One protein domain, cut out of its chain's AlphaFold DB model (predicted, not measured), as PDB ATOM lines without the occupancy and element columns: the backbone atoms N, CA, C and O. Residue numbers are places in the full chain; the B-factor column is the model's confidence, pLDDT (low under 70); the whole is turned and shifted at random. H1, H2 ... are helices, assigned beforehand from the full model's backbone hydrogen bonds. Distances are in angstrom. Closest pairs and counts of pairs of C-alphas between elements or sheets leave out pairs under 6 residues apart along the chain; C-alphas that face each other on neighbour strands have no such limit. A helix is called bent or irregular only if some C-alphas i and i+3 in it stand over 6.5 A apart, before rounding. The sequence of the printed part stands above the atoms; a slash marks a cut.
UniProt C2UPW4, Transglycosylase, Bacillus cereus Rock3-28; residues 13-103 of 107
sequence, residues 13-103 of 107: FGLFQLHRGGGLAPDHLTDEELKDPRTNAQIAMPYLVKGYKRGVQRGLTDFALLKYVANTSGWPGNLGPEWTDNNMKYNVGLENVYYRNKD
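This is residues 13 to 103 of the 107 residues of the protein "Transglycosylase" of Bacillus cereus Rock3-28 (UniProt C2UPW4). One long kinked helix, H1, runs along much of the length of the domain, with a loop region of residues 13 to 36 gathered at the end where H1 begins and three shorter helices at the end where it finishes. There H2 folds back from H1 and sits between H1 and H4, at a steep slant to both, while the short H3 packs on H2 near the latter's last residues. The printed part has 91 residues with four named helices, in the order H1, H2, H3, H4, and no named strand; the class is all helix. The whole is compact, with a radius of gyration of the C-alphas of 13.9 A, and the C-alphas span 36 by 28 by 25 A along their three main axes.

The printed part begins with residues 13 to 36, a stretch with no named element. H1, residues 37 to 57, follows and has a kink of 38 degrees near residue 44; it is irregular, but only just, with C-alphas 43 and 46 6.8 A apart. H2, residues 62 to 72, touches H1, which takes part with residues 47 to 56 alone; the closest C-alphas, those of Gly 51 and Val 69, are 4.8 A apart. These two helices run opposite ways at a steep tilt of 59 degrees. H3, residues 81 to 85, touches H2, the closest C-alphas being those of Asn 71 and Thr 84, 5.7 A apart. H4, residues 88 to 102, touches H2 at a steep tilt of 40 degrees, opposite ways; the closest C-alphas, those of Lys 67 and Asn 91, are 7.0 A apart. H2 is the hub, touching three helices. H1 is apart from H3 and from H4, and H3 and H4 meet only through their link. Each O i to N i+4 pair is within hydrogen-bond range in H2 and H3, against 15 of 17 in H1 and 10 of 11 in H4.

H1 begins with C-alpha 37 at (-5.058, -60.719, 3.062) and measures 29.3 A from first to last C-alpha. H2 measures 15.7 A and begins with C-alpha 62 at (-7.212, -34.336, 6.847). H3 measures 6.0 A. H4 measures 21.1 A and ends with C-alpha 102 at (1.187, -35.264, 2.189).

The two C-alphas farthest apart, those of His 28 and Asp 103, are 42.1 A from each other. The printed part has no cut. The links from H1 to H2 and from H3 to H4 are tight, and that from H2 to H3 is short. The mean pLDDT of the printed part is 82.6; 19 residues are under 70, namely residue 22, residues 74 to 90 and residue 103.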
ATOM      1  N   PHE A  13      -1.607 -60.253  13.416       87.31
ATOM      2  CA  PHE A  13      -1.604 -60.987  12.147       87.31
ATOM      3  C   PHE A  13      -1.996 -60.134  10.937       87.31
ATOM      4  O   PHE A  13      -2.906 -59.301  10.993       87.31
ATOM      5  N   GLY A  14      -1.313 -60.389   9.816       87.12
ATOM      6  CA  GLY A  14      -1.646 -59.854   8.495       87.12
ATOM      7  C   GLY A  14      -1.488 -58.336   8.334       87.12
ATOM      8  O   GLY A  14      -0.817 -57.659   9.118       87.12
ATOM      9  N   LEU A  15      -2.098 -57.819   7.262       87.31
ATOM     10  CA  LEU A  15      -1.966 -56.435   6.785       87.31
ATOM     11  C   LEU A  15      -2.448 -55.395   7.805       87.31
ATOM     12  O   LEU A  15      -1.788 -54.382   8.015       87.31
ATOM     13  N   PHE A  16      -3.576 -55.666   8.454       87.31
ATOM     14  CA  PHE A  16      -4.232 -54.787   9.419       87.31
ATOM     15  C   PHE A  16      -3.857 -55.103  10.871       87.31
ATOM     16  O   PHE A  16      -4.473 -54.559  11.781       87.31
ATOM     17  N   GLN A  17      -2.848 -55.961  11.089       85.38
ATOM     18  CA  GLN A  17      -2.313 -56.287  12.416       85.38
ATOM     19  C   GLN A  17      -3.416 -56.697  13.411       85.38
ATOM     20  O   GLN A  17      -3.509 -56.170  14.519       85.38
ATOM     21  N   LEU A  18      -4.276 -57.637  13.004       86.00
ATOM     22  CA  LEU A  18      -5.354 -58.148  13.851       86.00
ATOM     23  C   LEU A  18      -4.752 -58.837  15.078       86.00
ATOM     24  O   LEU A  18      -4.080 -59.855  14.934       86.00
ATOM     25  N   HIS A  19      -4.979 -58.265  16.258       84.56
ATOM     26  CA  HIS A  19      -4.375 -58.702  17.516       84.56
ATOM     27  C   HIS A  19      -5.295 -59.640  18.314       84.56
ATOM     28  O   HIS A  19      -6.502 -59.393  18.402       84.56
ATOM     29  N   ARG A  20      -4.730 -60.688  18.922       82.62
ATOM     30  CA  ARG A  20      -5.394 -61.562  19.914       82.62
ATOM     31  C   ARG A  20      -5.358 -60.937  21.305       82.62
ATOM     32  O   ARG A  20      -4.505 -60.113  21.578       82.62
ATOM     33  N   GLY A  21      -6.238 -61.360  22.214       70.38
ATOM     34  CA  GLY A  21      -6.191 -60.883  23.607       70.38
ATOM     35  C   GLY A  21      -6.798 -59.491  23.798       70.38
ATOM     36  O   GLY A  21      -6.240 -58.651  24.495       70.38
ATOM     37  N   GLY A  22      -7.951 -59.249  23.168       65.38
ATOM     38  CA  GLY A  22      -8.693 -57.984  23.262       65.38
ATOM     39  C   GLY A  22      -8.642 -57.120  22.002       65.38
ATOM     40  O   GLY A  22      -9.173 -56.014  22.014       65.38
ATOM     41  N   GLY A  23      -8.023 -57.598  20.917       73.44
ATOM     42  CA  GLY A  23      -8.060 -56.958  19.601       73.44
ATOM     43  C   GLY A  23      -9.192 -57.470  18.702       73.44
ATOM     44  O   GLY A  23     -10.192 -58.009  19.164       73.44
ATOM     45  N   LEU A  24      -9.039 -57.266  17.393       80.50
ATOM     46  CA  LEU A  24     -10.057 -57.592  16.385       80.50
ATOM     47  C   LEU A  24      -9.953 -59.018  15.814       80.50
ATOM     48  O   LEU A  24     -10.737 -59.365  14.935       80.50
ATOM     49  N   ALA A  25      -8.992 -59.831  16.262       86.50
ATOM     50  CA  ALA A  25      -8.815 -61.199  15.776       86.50
ATOM     51  C   ALA A  25      -9.918 -62.138  16.322       86.50
ATOM     52  O   ALA A  25      -9.969 -62.339  17.534       86.50
ATOM     53  N   PRO A  26     -10.779 -62.742  15.477       88.06
ATOM     54  CA  PRO A  26     -11.840 -63.639  15.939       88.06
ATOM     55  C   PRO A  26     -11.302 -64.980  16.454       88.06
ATOM     56  O   PRO A  26     -10.538 -65.647  15.756       88.06
ATOM     57  N   ASP A  27     -11.760 -65.424  17.626       88.81
ATOM     58  CA  ASP A  27     -11.272 -66.643  18.304       88.81
ATOM     59  C   ASP A  27     -11.471 -67.948  17.516       88.81
ATOM     60  O   ASP A  27     -10.754 -68.916  17.744       88.81
ATOM     61  N   HIS A  28     -12.416 -67.978  16.575       91.62
ATOM     62  CA  HIS A  28     -12.713 -69.166  15.769       91.62
ATOM     63  C   HIS A  28     -11.804 -69.338  14.541       91.62
ATOM     64  O   HIS A  28     -11.848 -70.394  13.918       91.62
ATOM     65  N   LEU A  29     -11.024 -68.319  14.171       92.06
ATOM     66  CA  LEU A  29     -10.042 -68.414  13.088       92.06
ATOM     67  C   LEU A  29      -8.681 -68.795  13.654       92.06
ATOM     68  O   LEU A  29      -8.351 -68.428  14.778       92.06
ATOM     69  N   THR A  30      -7.866 -69.480  12.866       92.56
ATOM     70  CA  THR A  30      -6.460 -69.761  13.160       92.56
ATOM     71  C   THR A  30      -5.562 -68.582  12.784       92.56
ATOM     72  O   THR A  30      -5.920 -67.706  11.999       92.56
ATOM     73  N   ASP A  31      -4.347 -68.567  13.324       90.56
ATOM     74  CA  ASP A  31      -3.376 -67.504  13.059       90.56
ATOM     75  C   ASP A  31      -2.893 -67.469  11.598       90.56
ATOM     76  O   ASP A  31      -2.533 -66.404  11.097       90.56
ATOM     77  N   GLU A  32      -2.906 -68.607  10.893       89.81
ATOM     78  CA  GLU A  32      -2.608 -68.656   9.455       89.81
ATOM     79  C   GLU A  32      -3.762 -68.100   8.613       89.81
ATOM     80  O   GLU A  32      -3.524 -67.323   7.691       89.81
ATOM     81  N   GLU A  33      -5.016 -68.394   8.969       92.06
ATOM     82  CA  GLU A  33      -6.183 -67.797   8.303       92.06
ATOM     83  C   GLU A  33      -6.212 -66.273   8.475       92.06
ATOM     84  O   GLU A  33      -6.558 -65.545   7.548       92.06
ATOM     85  N   LEU A  34      -5.763 -65.756   9.622       90.44
ATOM     86  CA  LEU A  34      -5.651 -64.312   9.839       90.44
ATOM     87  C   LEU A  34      -4.554 -63.641   9.000       90.44
ATOM     88  O   LEU A  34      -4.560 -62.412   8.879       90.44
ATOM     89  N   LYS A  35      -3.614 -64.399   8.426       90.12
ATOM     90  CA  LYS A  35      -2.594 -63.868   7.507       90.12
ATOM     91  C   LYS A  35      -3.089 -63.790   6.066       90.12
ATOM     92  O   LYS A  35      -2.480 -63.053   5.288       90.12
ATOM     93  N   ASP A  36      -4.178 -64.479   5.717       94.38
ATOM     94  CA  ASP A  36      -4.812 -64.329   4.408       94.38
ATOM     95  C   ASP A  36      -5.279 -62.872   4.226       94.38
ATOM     96  O   ASP A  36      -6.076 -62.368   5.026       94.38
ATOM     97  N   PRO A  37      -4.797 -62.148   3.198       92.25
ATOM     98  CA  PRO A  37      -5.058 -60.719   3.062       92.25
ATOM     99  C   PRO A  37      -6.545 -60.408   2.869       92.25
ATOM    100  O   PRO A  37      -7.003 -59.350   3.307       92.25
ATOM    101  N   ARG A  38      -7.313 -61.317   2.251       95.81
ATOM    102  CA  ARG A  38      -8.752 -61.128   2.040       95.81
ATOM    103  C   ARG A  38      -9.509 -61.236   3.357       95.81
ATOM    104  O   ARG A  38     -10.278 -60.334   3.679       95.81
ATOM    105  N   THR A  39      -9.251 -62.288   4.122       93.50
ATOM    106  CA  THR A  39      -9.821 -62.525   5.453       93.50
ATOM    107  C   THR A  39      -9.454 -61.387   6.401       93.50
ATOM    108  O   THR A  39     -10.324 -60.785   7.030       93.50
ATOM    109  N   ASN A  40      -8.177 -61.002   6.424       91.62
ATOM    110  CA  ASN A  40      -7.666 -59.918   7.257       91.62
ATOM    111  C   ASN A  40      -8.367 -58.577   6.956       91.62
ATOM    112  O   ASN A  40      -8.801 -57.874   7.871       91.62
ATOM    113  N   ALA A  41      -8.556 -58.255   5.671       92.31
ATOM    114  CA  ALA A  41      -9.282 -57.062   5.243       92.31
ATOM    115  C   ALA A  41     -10.783 -57.134   5.564       92.31
ATOM    116  O   ALA A  41     -11.354 -56.152   6.036       92.31
ATOM    117  N   GLN A  42     -11.433 -58.280   5.340       94.81
ATOM    118  CA  GLN A  42     -12.859 -58.463   5.635       94.81
ATOM    119  C   GLN A  42     -13.180 -58.229   7.112       94.81
ATOM    120  O   GLN A  42     -14.220 -57.652   7.424       94.81
ATOM    121  N   ILE A  43     -12.271 -58.618   8.004       91.38
ATOM    122  CA  ILE A  43     -12.406 -58.381   9.442       91.38
ATOM    123  C   ILE A  43     -12.168 -56.902   9.778       91.38
ATOM    124  O   ILE A  43     -12.958 -56.316  10.511       91.38
ATOM    125  N   ALA A  44     -11.116 -56.276   9.242       89.69
ATOM    126  CA  ALA A  44     -10.731 -54.909   9.612       89.69
ATOM    127  C   ALA A  44     -11.647 -53.814   9.026       89.69
ATOM    128  O   ALA A  44     -11.968 -52.827   9.698       89.69
ATOM    129  N   MET A  45     -12.081 -53.969   7.771       91.50
ATOM    130  CA  MET A  45     -12.763 -52.910   7.015       91.50
ATOM    131  C   MET A  45     -14.058 -52.395   7.663       91.50
ATOM    132  O   MET A  45     -14.240 -51.176   7.695       91.50
ATOM    133  N   PRO A  46     -14.946 -53.231   8.235       89.88
ATOM    134  CA  PRO A  46     -16.138 -52.737   8.926       89.88
ATOM    135  C   PRO A  46     -15.827 -51.751  10.063       89.88
ATOM    136  O   PRO A  46     -16.544 -50.761  10.236       89.88
ATOM    137  N   TYR A  47     -14.739 -51.974  10.807       86.56
ATOM    138  CA  TYR A  47     -14.315 -51.092  11.898       86.56
ATOM    139  C   TYR A  47     -13.740 -49.778  11.367       86.56
ATOM    140  O   TYR A  47     -14.107 -48.707  11.858       86.56
ATOM    141  N   LEU A  48     -12.922 -49.841  10.310       88.69
ATOM    142  CA  LEU A  48     -12.401 -48.658   9.616       88.69
ATOM    143  C   LEU A  48     -13.530 -47.791   9.050       88.69
ATOM    144  O   LEU A  48     -13.574 -46.588   9.305       88.69
ATOM    145  N   VAL A  49     -14.497 -48.400   8.357       91.62
ATOM    146  CA  VAL A  49     -15.662 -47.698   7.792       91.62
ATOM    147  C   VAL A  49     -16.489 -47.035   8.891       91.62
ATOM    148  O   VAL A  49     -16.942 -45.899   8.731       91.62
ATOM    149  N   LYS A  50     -16.685 -47.712  10.025       87.69
ATOM    150  CA  LYS A  50     -17.414 -47.157  11.171       87.69
ATOM    151  C   LYS A  50     -16.687 -45.958  11.785       87.69
ATOM    152  O   LYS A  50     -17.337 -44.948  12.057       87.69
ATOM    153  N   GLY A  51     -15.369 -46.050  11.981       87.00
ATOM    154  CA  GLY A  51     -14.537 -44.941  12.459       87.00
ATOM    155  C   GLY A  51     -14.572 -43.749  11.503       87.00
ATOM    156  O   GLY A  51     -14.834 -42.623  11.925       87.00
ATOM    157  N   TYR A  52     -14.428 -44.008  10.201       91.94
ATOM    158  CA  TYR A  52     -14.469 -42.985   9.156       91.94
ATOM    159  C   TYR A  52     -15.802 -42.236   9.136       91.94
ATOM    160  O   TYR A  52     -15.820 -41.012   9.244       91.94
ATOM    161  N   LYS A  53     -16.930 -42.961   9.093       93.00
ATOM    162  CA  LYS A  53     -18.270 -42.350   9.101       93.00
ATOM    163  C   LYS A  53     -18.476 -41.440  10.313       93.00
ATOM    164  O   LYS A  53     -18.989 -40.336  10.162       93.00
ATOM    165  N   ARG A  54     -18.046 -41.877  11.501       89.94
ATOM    166  CA  ARG A  54     -18.134 -41.081  12.738       89.94
ATOM    167  C   ARG A  54     -17.243 -39.842  12.701       89.94
ATOM    168  O   ARG A  54     -17.673 -38.786  13.156       89.94
ATOM    169  N   GLY A  55     -16.029 -39.962  12.169       91.06
ATOM    170  CA  GLY A  55     -15.116 -38.833  12.013       91.06
ATOM    171  C   GLY A  55     -15.680 -37.770  11.071       91.06
ATOM    172  O   GLY A  55     -15.731 -36.597  11.430       91.06
ATOM    173  N   VAL A  56     -16.211 -38.190   9.918       95.94
ATOM    174  CA  VAL A  56     -16.862 -37.289   8.952       95.94
ATOM    175  C   VAL A  56     -18.106 -36.626   9.550       95.94
ATOM    176  O   VAL A  56     -18.277 -35.419   9.410       95.94
ATOM    177  N   GLN A  57     -18.946 -37.367  10.283       94.75
ATOM    178  CA  GLN A  57     -20.116 -36.804  10.979       94.75
ATOM    179  C   GLN A  57     -19.751 -35.734  12.018       94.75
ATOM    180  O   GLN A  57     -20.560 -34.859  12.307       94.75
ATOM    181  N   ARG A  58     -18.535 -35.792  12.573       92.88
ATOM    182  CA  ARG A  58     -17.985 -34.781  13.489       92.88
ATOM    183  C   ARG A  58     -17.341 -33.592  12.765       92.88
ATOM    184  O   ARG A  58     -16.801 -32.716  13.431       92.88
ATOM    185  N   GLY A  59     -17.359 -33.569  11.433       96.44
ATOM    186  CA  GLY A  59     -16.712 -32.535  10.625       96.44
ATOM    187  C   GLY A  59     -15.185 -32.641  10.582       96.44
ATOM    188  O   GLY A  59     -14.527 -31.667  10.227       96.44
ATOM    189  N   LEU A  60     -14.604 -33.789  10.955       94.44
ATOM    190  CA  LEU A  60     -13.154 -33.980  10.909       94.44
ATOM    191  C   LEU A  60     -12.679 -34.175   9.467       94.44
ATOM    192  O   LEU A  60     -13.286 -34.920   8.698       94.44
ATOM    193  N   THR A  61     -11.542 -33.569   9.140       94.56
ATOM    194  CA  THR A  61     -10.874 -33.674   7.835       94.56
ATOM    195  C   THR A  61      -9.369 -33.904   8.008       94.56
ATOM    196  O   THR A  61      -8.845 -33.842   9.126       94.56
ATOM    197  N   ASP A  62      -8.672 -34.205   6.908       91.81
ATOM    198  CA  ASP A  62      -7.212 -34.336   6.847       91.81
ATOM    199  C   ASP A  62      -6.629 -35.216   7.973       91.81
ATOM    200  O   ASP A  62      -7.116 -36.314   8.264       91.81
ATOM    201  N   PHE A  63      -5.579 -34.728   8.633       90.75
ATOM    202  CA  PHE A  63      -4.895 -35.421   9.707       90.75
ATOM    203  C   PHE A  63      -5.818 -35.697  10.895       90.75
ATOM    204  O   PHE A  63      -5.713 -36.750  11.517       90.75
ATOM    205  N   ALA A  64      -6.752 -34.790  11.199       89.94
ATOM    206  CA  ALA A  64      -7.686 -34.983  12.303       89.94
ATOM    207  C   ALA A  64      -8.612 -36.179  12.043       89.94
ATOM    208  O   ALA A  64      -8.859 -36.971  12.954       89.94
ATOM    209  N   LEU A  65      -9.063 -36.353  10.796       91.38
ATOM    210  CA  LEU A  65      -9.842 -37.517  10.390       91.38
ATOM    211  C   LEU A  65      -8.998 -38.793  10.421       91.38
ATOM    212  O   LEU A  65      -9.433 -39.780  11.011       91.38
ATOM    213  N   LEU A  66      -7.785 -38.773   9.855       89.88
ATOM    214  CA  LEU A  66      -6.880 -39.928   9.878       89.88
ATOM    215  C   LEU A  66      -6.585 -40.383  11.313       89.88
ATOM    216  O   LEU A  66      -6.743 -41.562  11.629       89.88
ATOM    217  N   LYS A  67      -6.205 -39.441  12.182       87.44
ATOM    218  CA  LYS A  67      -5.942 -39.688  13.602       87.44
ATOM    219  C   LYS A  67      -7.163 -40.305  14.275       87.44
ATOM    220  O   LYS A  67      -7.040 -41.313  14.961       87.44
ATOM    221  N   TYR A  68      -8.350 -39.742  14.045       86.50
ATOM    222  CA  TYR A  68      -9.587 -40.257  14.626       86.50
ATOM    223  C   TYR A  68      -9.896 -41.688  14.174       86.50
ATOM    224  O   TYR A  68     -10.247 -42.528  15.001       86.50
ATOM    225  N   VAL A  69      -9.751 -41.990  12.880       87.31
ATOM    226  CA  VAL A  69      -9.981 -43.341  12.351       87.31
ATOM    227  C   VAL A  69      -9.002 -44.327  12.976       87.31
ATOM    228  O   VAL A  69      -9.455 -45.290  13.589       87.31
ATOM    229  N   ALA A  70      -7.696 -44.048  12.908       83.31
ATOM    230  CA  ALA A  70      -6.651 -44.911  13.462       83.31
ATOM    231  C   ALA A  70      -6.888 -45.235  14.947       83.31
ATOM    232  O   ALA A  70      -6.701 -46.368  15.389       83.31
ATOM    233  N   ASN A  71      -7.391 -44.250  15.691       80.75
ATOM    234  CA  ASN A  71      -7.616 -44.341  17.126       80.75
ATOM    235  C   ASN A  71      -8.950 -44.987  17.530       80.75
ATOM    236  O   ASN A  71      -9.176 -45.225  18.716       80.75
ATOM    237  N   THR A  72      -9.855 -45.242  16.579       78.88
ATOM    238  CA  THR A  72     -11.206 -45.761  16.862       78.88
ATOM    239  C   THR A  72     -11.568 -47.021  16.080       78.88
ATOM    240  O   THR A  72     -12.636 -47.589  16.313       78.88
ATOM    241  N   SER A  73     -10.702 -47.484  15.174       77.56
ATOM    242  CA  SER A  73     -10.984 -48.595  14.261       77.56
ATOM    243  C   SER A  73     -10.364 -49.936  14.651       77.56
ATOM    244  O   SER A  73     -10.401 -50.852  13.835       77.56
ATOM    245  N   GLY A  74      -9.776 -50.082  15.841       64.69
ATOM    246  CA  GLY A  74      -9.240 -51.384  16.262       64.69
ATOM    247  C   GLY A  74      -8.142 -51.381  17.320       64.69
ATOM    248  O   GLY A  74      -7.830 -52.452  17.833       64.69
ATOM    249  N   TRP A  75      -7.587 -50.224  17.696       58.66
ATOM    250  CA  TRP A  75      -6.533 -50.147  18.710       58.66
ATOM    251  C   TRP A  75      -6.832 -49.119  19.819       58.66
ATOM    252  O   TRP A  75      -7.220 -47.999  19.486       58.66
ATOM    253  N   PRO A  76      -6.626 -49.461  21.109       52.06
ATOM    254  CA  PRO A  76      -6.600 -50.806  21.691       52.06
ATOM    255  C   PRO A  76      -8.038 -51.235  22.010       52.06
ATOM    256  O   PRO A  76      -8.757 -50.531  22.709       52.06
ATOM    257  N   GLY A  77      -8.490 -52.362  21.463       52.53
ATOM    258  CA  GLY A  77      -9.693 -53.063  21.937       52.53
ATOM    259  C   GLY A  77     -11.004 -52.275  22.010       52.53
ATOM    260  O   GLY A  77     -11.819 -52.532  22.887       52.53
ATOM    261  N   ASN A  78     -11.236 -51.328  21.095       55.22
ATOM    262  CA  ASN A  78     -12.409 -50.440  21.130       55.22
ATOM    263  C   ASN A  78     -12.519 -49.590  22.415       55.22
ATOM    264  O   ASN A  78     -13.623 -49.165  22.757       55.22
ATOM    265  N   LEU A  79     -11.405 -49.283  23.094       59.84
ATOM    266  CA  LEU A  79     -11.381 -48.430  24.297       59.84
ATOM    267  C   LEU A  79     -11.870 -46.989  24.052       59.84
ATOM    268  O   LEU A  79     -12.094 -46.238  24.996       59.84
ATOM    269  N   GLY A  80     -12.106 -46.624  22.790       57.69
ATOM    270  CA  GLY A  80     -12.770 -45.388  22.407       57.69
ATOM    271  C   GLY A  80     -11.826 -44.183  22.339       57.69
ATOM    272  O   GLY A  80     -10.684 -44.247  22.787       57.69
ATOM    273  N   PRO A  81     -12.300 -43.068  21.754       58.25
ATOM    274  CA  PRO A  81     -11.466 -41.900  21.471       58.25
ATOM    275  C   PRO A  81     -10.851 -41.273  22.732       58.25
ATOM    276  O   PRO A  81      -9.721 -40.806  22.674       58.25
ATOM    277  N   GLU A  82     -11.540 -41.329  23.876       62.91
ATOM    278  CA  GLU A  82     -11.056 -40.770  25.149       62.91
ATOM    279  C   GLU A  82      -9.784 -41.458  25.660       62.91
ATOM    280  O   GLU A  82      -8.879 -40.798  26.168       62.91
ATOM    281  N   TRP A  83      -9.671 -42.781  25.508       65.06
ATOM    282  CA  TRP A  83      -8.456 -43.498  25.898       65.06
ATOM    283  C   TRP A  83      -7.305 -43.199  24.932       65.06
ATOM    284  O   TRP A  83      -6.159 -42.999  25.350       65.06
ATOM    285  N   THR A  84      -7.603 -43.146  23.633       62.41
ATOM    286  CA  THR A  84      -6.576 -42.994  22.600       62.41
ATOM    287  C   THR A  84      -6.034 -41.568  22.496       62.41
ATOM    288  O   THR A  84      -4.856 -41.386  22.185       62.41
ATOM    289  N   ASP A  85      -6.835 -40.556  22.830       63.25
ATOM    290  CA  ASP A  85      -6.371 -39.166  22.921       63.25
ATOM    291  C   ASP A  85      -5.331 -38.974  24.042       63.25
ATOM    292  O   ASP A  85      -4.449 -38.124  23.926       63.25
ATOM    293  N   ASN A  86      -5.352 -39.828  25.073       62.50
ATOM    294  CA  ASN A  86      -4.426 -39.777  26.207       62.50
ATOM    295  C   ASN A  86      -3.123 -40.585  26.003       62.50
ATOM    296  O   ASN A  86      -2.188 -40.450  26.795       62.50
ATOM    297  N   ASN A  87      -3.002 -41.392  24.938       60.84
ATOM    298  CA  ASN A  87      -1.829 -42.241  24.673       60.84
ATOM    299  C   ASN A  87      -1.003 -41.740  23.471       60.84
ATOM    300  O   ASN A  87      -1.068 -42.241  22.350       60.84
ATOM    301  N   MET A  88      -0.189 -40.713  23.738       59.34
ATOM    302  CA  MET A  88       0.331 -39.765  22.740       59.34
ATOM    303  C   MET A  88       1.529 -40.212  21.875       59.34
ATOM    304  O   MET A  88       1.808 -39.559  20.871       59.34
ATOM    305  N   LYS A  89       2.251 -41.299  22.195       66.31
ATOM    306  CA  LYS A  89       3.463 -41.675  21.422       66.31
ATOM    307  C   LYS A  89       3.152 -42.128  19.989       66.31
ATOM    308  O   LYS A  89       3.915 -41.826  19.075       66.31
ATOM    309  N   TYR A  90       2.028 -42.815  19.789       69.94
ATOM    310  CA  TYR A  90       1.579 -43.260  18.465       69.94
ATOM    311  C   TYR A  90       1.188 -42.077  17.565       69.94
ATOM    312  O   TYR A  90       1.608 -42.011  16.410       69.94
ATOM    313  N   ASN A  91       0.466 -41.097  18.120       78.12
ATOM    314  CA  ASN A  91      -0.039 -39.940  17.375       78.12
ATOM    315  C   ASN A  91       1.089 -39.075  16.785       78.12
ATOM    316  O   ASN A  91       0.968 -38.638  15.644       78.12
ATOM    317  N   VAL A  92       2.205 -38.890  17.505       82.12
ATOM    318  CA  VAL A  92       3.379 -38.141  17.002       82.12
ATOM    319  C   VAL A  92       4.021 -38.847  15.804       82.12
ATOM    320  O   VAL A  92       4.374 -38.216  14.809       82.12
ATOM    321  N   GLY A  93       4.160 -40.175  15.867       82.38
ATOM    322  CA  GLY A  93       4.668 -40.962  14.742       82.38
ATOM    323  C   GLY A  93       3.746 -40.882  13.523       82.38
ATOM    324  O   GLY A  93       4.220 -40.680  12.404       82.38
ATOM    325  N   LEU A  94       2.433 -40.989  13.750       84.00
ATOM    326  CA  LEU A  94       1.415 -40.880  12.707       84.00
ATOM    327  C   LEU A  94       1.430 -39.498  12.041       84.00
ATOM    328  O   LEU A  94       1.364 -39.416  10.817       84.00
ATOM    329  N   GLU A  95       1.573 -38.428  12.825       88.06
ATOM    330  CA  GLU A  95       1.674 -37.051  12.333       88.06
ATOM    331  C   GLU A  95       2.885 -36.853  11.421       88.06
ATOM    332  O   GLU A  95       2.751 -36.384  10.288       88.06
ATOM    333  N   ASN A  96       4.058 -37.297  11.875       87.12
ATOM    334  CA  ASN A  96       5.295 -37.198  11.105       87.12
ATOM    335  C   ASN A  96       5.195 -37.945   9.769       87.12
ATOM    336  O   ASN A  96       5.634 -37.440   8.735       87.12
ATOM    337  N   VAL A  97       4.610 -39.147   9.769       86.44
ATOM    338  CA  VAL A  97       4.405 -39.924   8.538       86.44
ATOM    339  C   VAL A  97       3.379 -39.249   7.631       86.44
ATOM    340  O   VAL A  97       3.611 -39.187   6.425       86.44
ATOM    341  N   TYR A  98       2.279 -38.731   8.178       89.12
ATOM    342  CA  TYR A  98       1.248 -38.051   7.400       89.12
ATOM    343  C   TYR A  98       1.825 -36.858   6.640       89.12
ATOM    344  O   TYR A  98       1.744 -36.818   5.415       89.12
ATOM    345  N   TYR A  99       2.481 -35.927   7.337       87.94
ATOM    346  CA  TYR A  99       3.011 -34.726   6.692       87.94
ATOM    347  C   TYR A  99       4.194 -35.012   5.772       87.94
ATOM    348  O   TYR A  99       4.284 -34.395   4.716       87.94
ATOM    349  N   ARG A 100       5.034 -36.008   6.084       88.69
ATOM    350  CA  ARG A 100       6.097 -36.444   5.166       88.69
ATOM    351  C   ARG A 100       5.554 -36.955   3.829       88.69
ATOM    352  O   ARG A 100       6.227 -36.813   2.815       88.69
ATOM    353  N   ASN A 101       4.373 -37.572   3.822       85.19
ATOM    354  CA  ASN A 101       3.768 -38.127   2.608       85.19
ATOM    355  C   ASN A 101       2.685 -37.225   1.994       85.19
ATOM    356  O   ASN A 101       2.232 -37.510   0.889       85.19
ATOM    357  N   LYS A 102       2.271 -36.141   2.663       78.81
ATOM    358  CA  LYS A 102       1.187 -35.264   2.189       78.81
ATOM    359  C   LYS A 102       1.492 -34.651   0.819       78.81
ATOM    360  O   LYS A 102       0.583 -34.510   0.009       78.81
ATOM    361  N   ASP A 103       2.759 -34.352   0.543       66.81
ATOM    362  CA  ASP A 103       3.196 -33.828  -0.757       66.81
ATOM    363  C   ASP A 103       3.485 -34.923  -1.799       66.81
ATOM    364  O   ASP A 103       3.552 -34.628  -2.986       66.81
TER     365      ASP A 103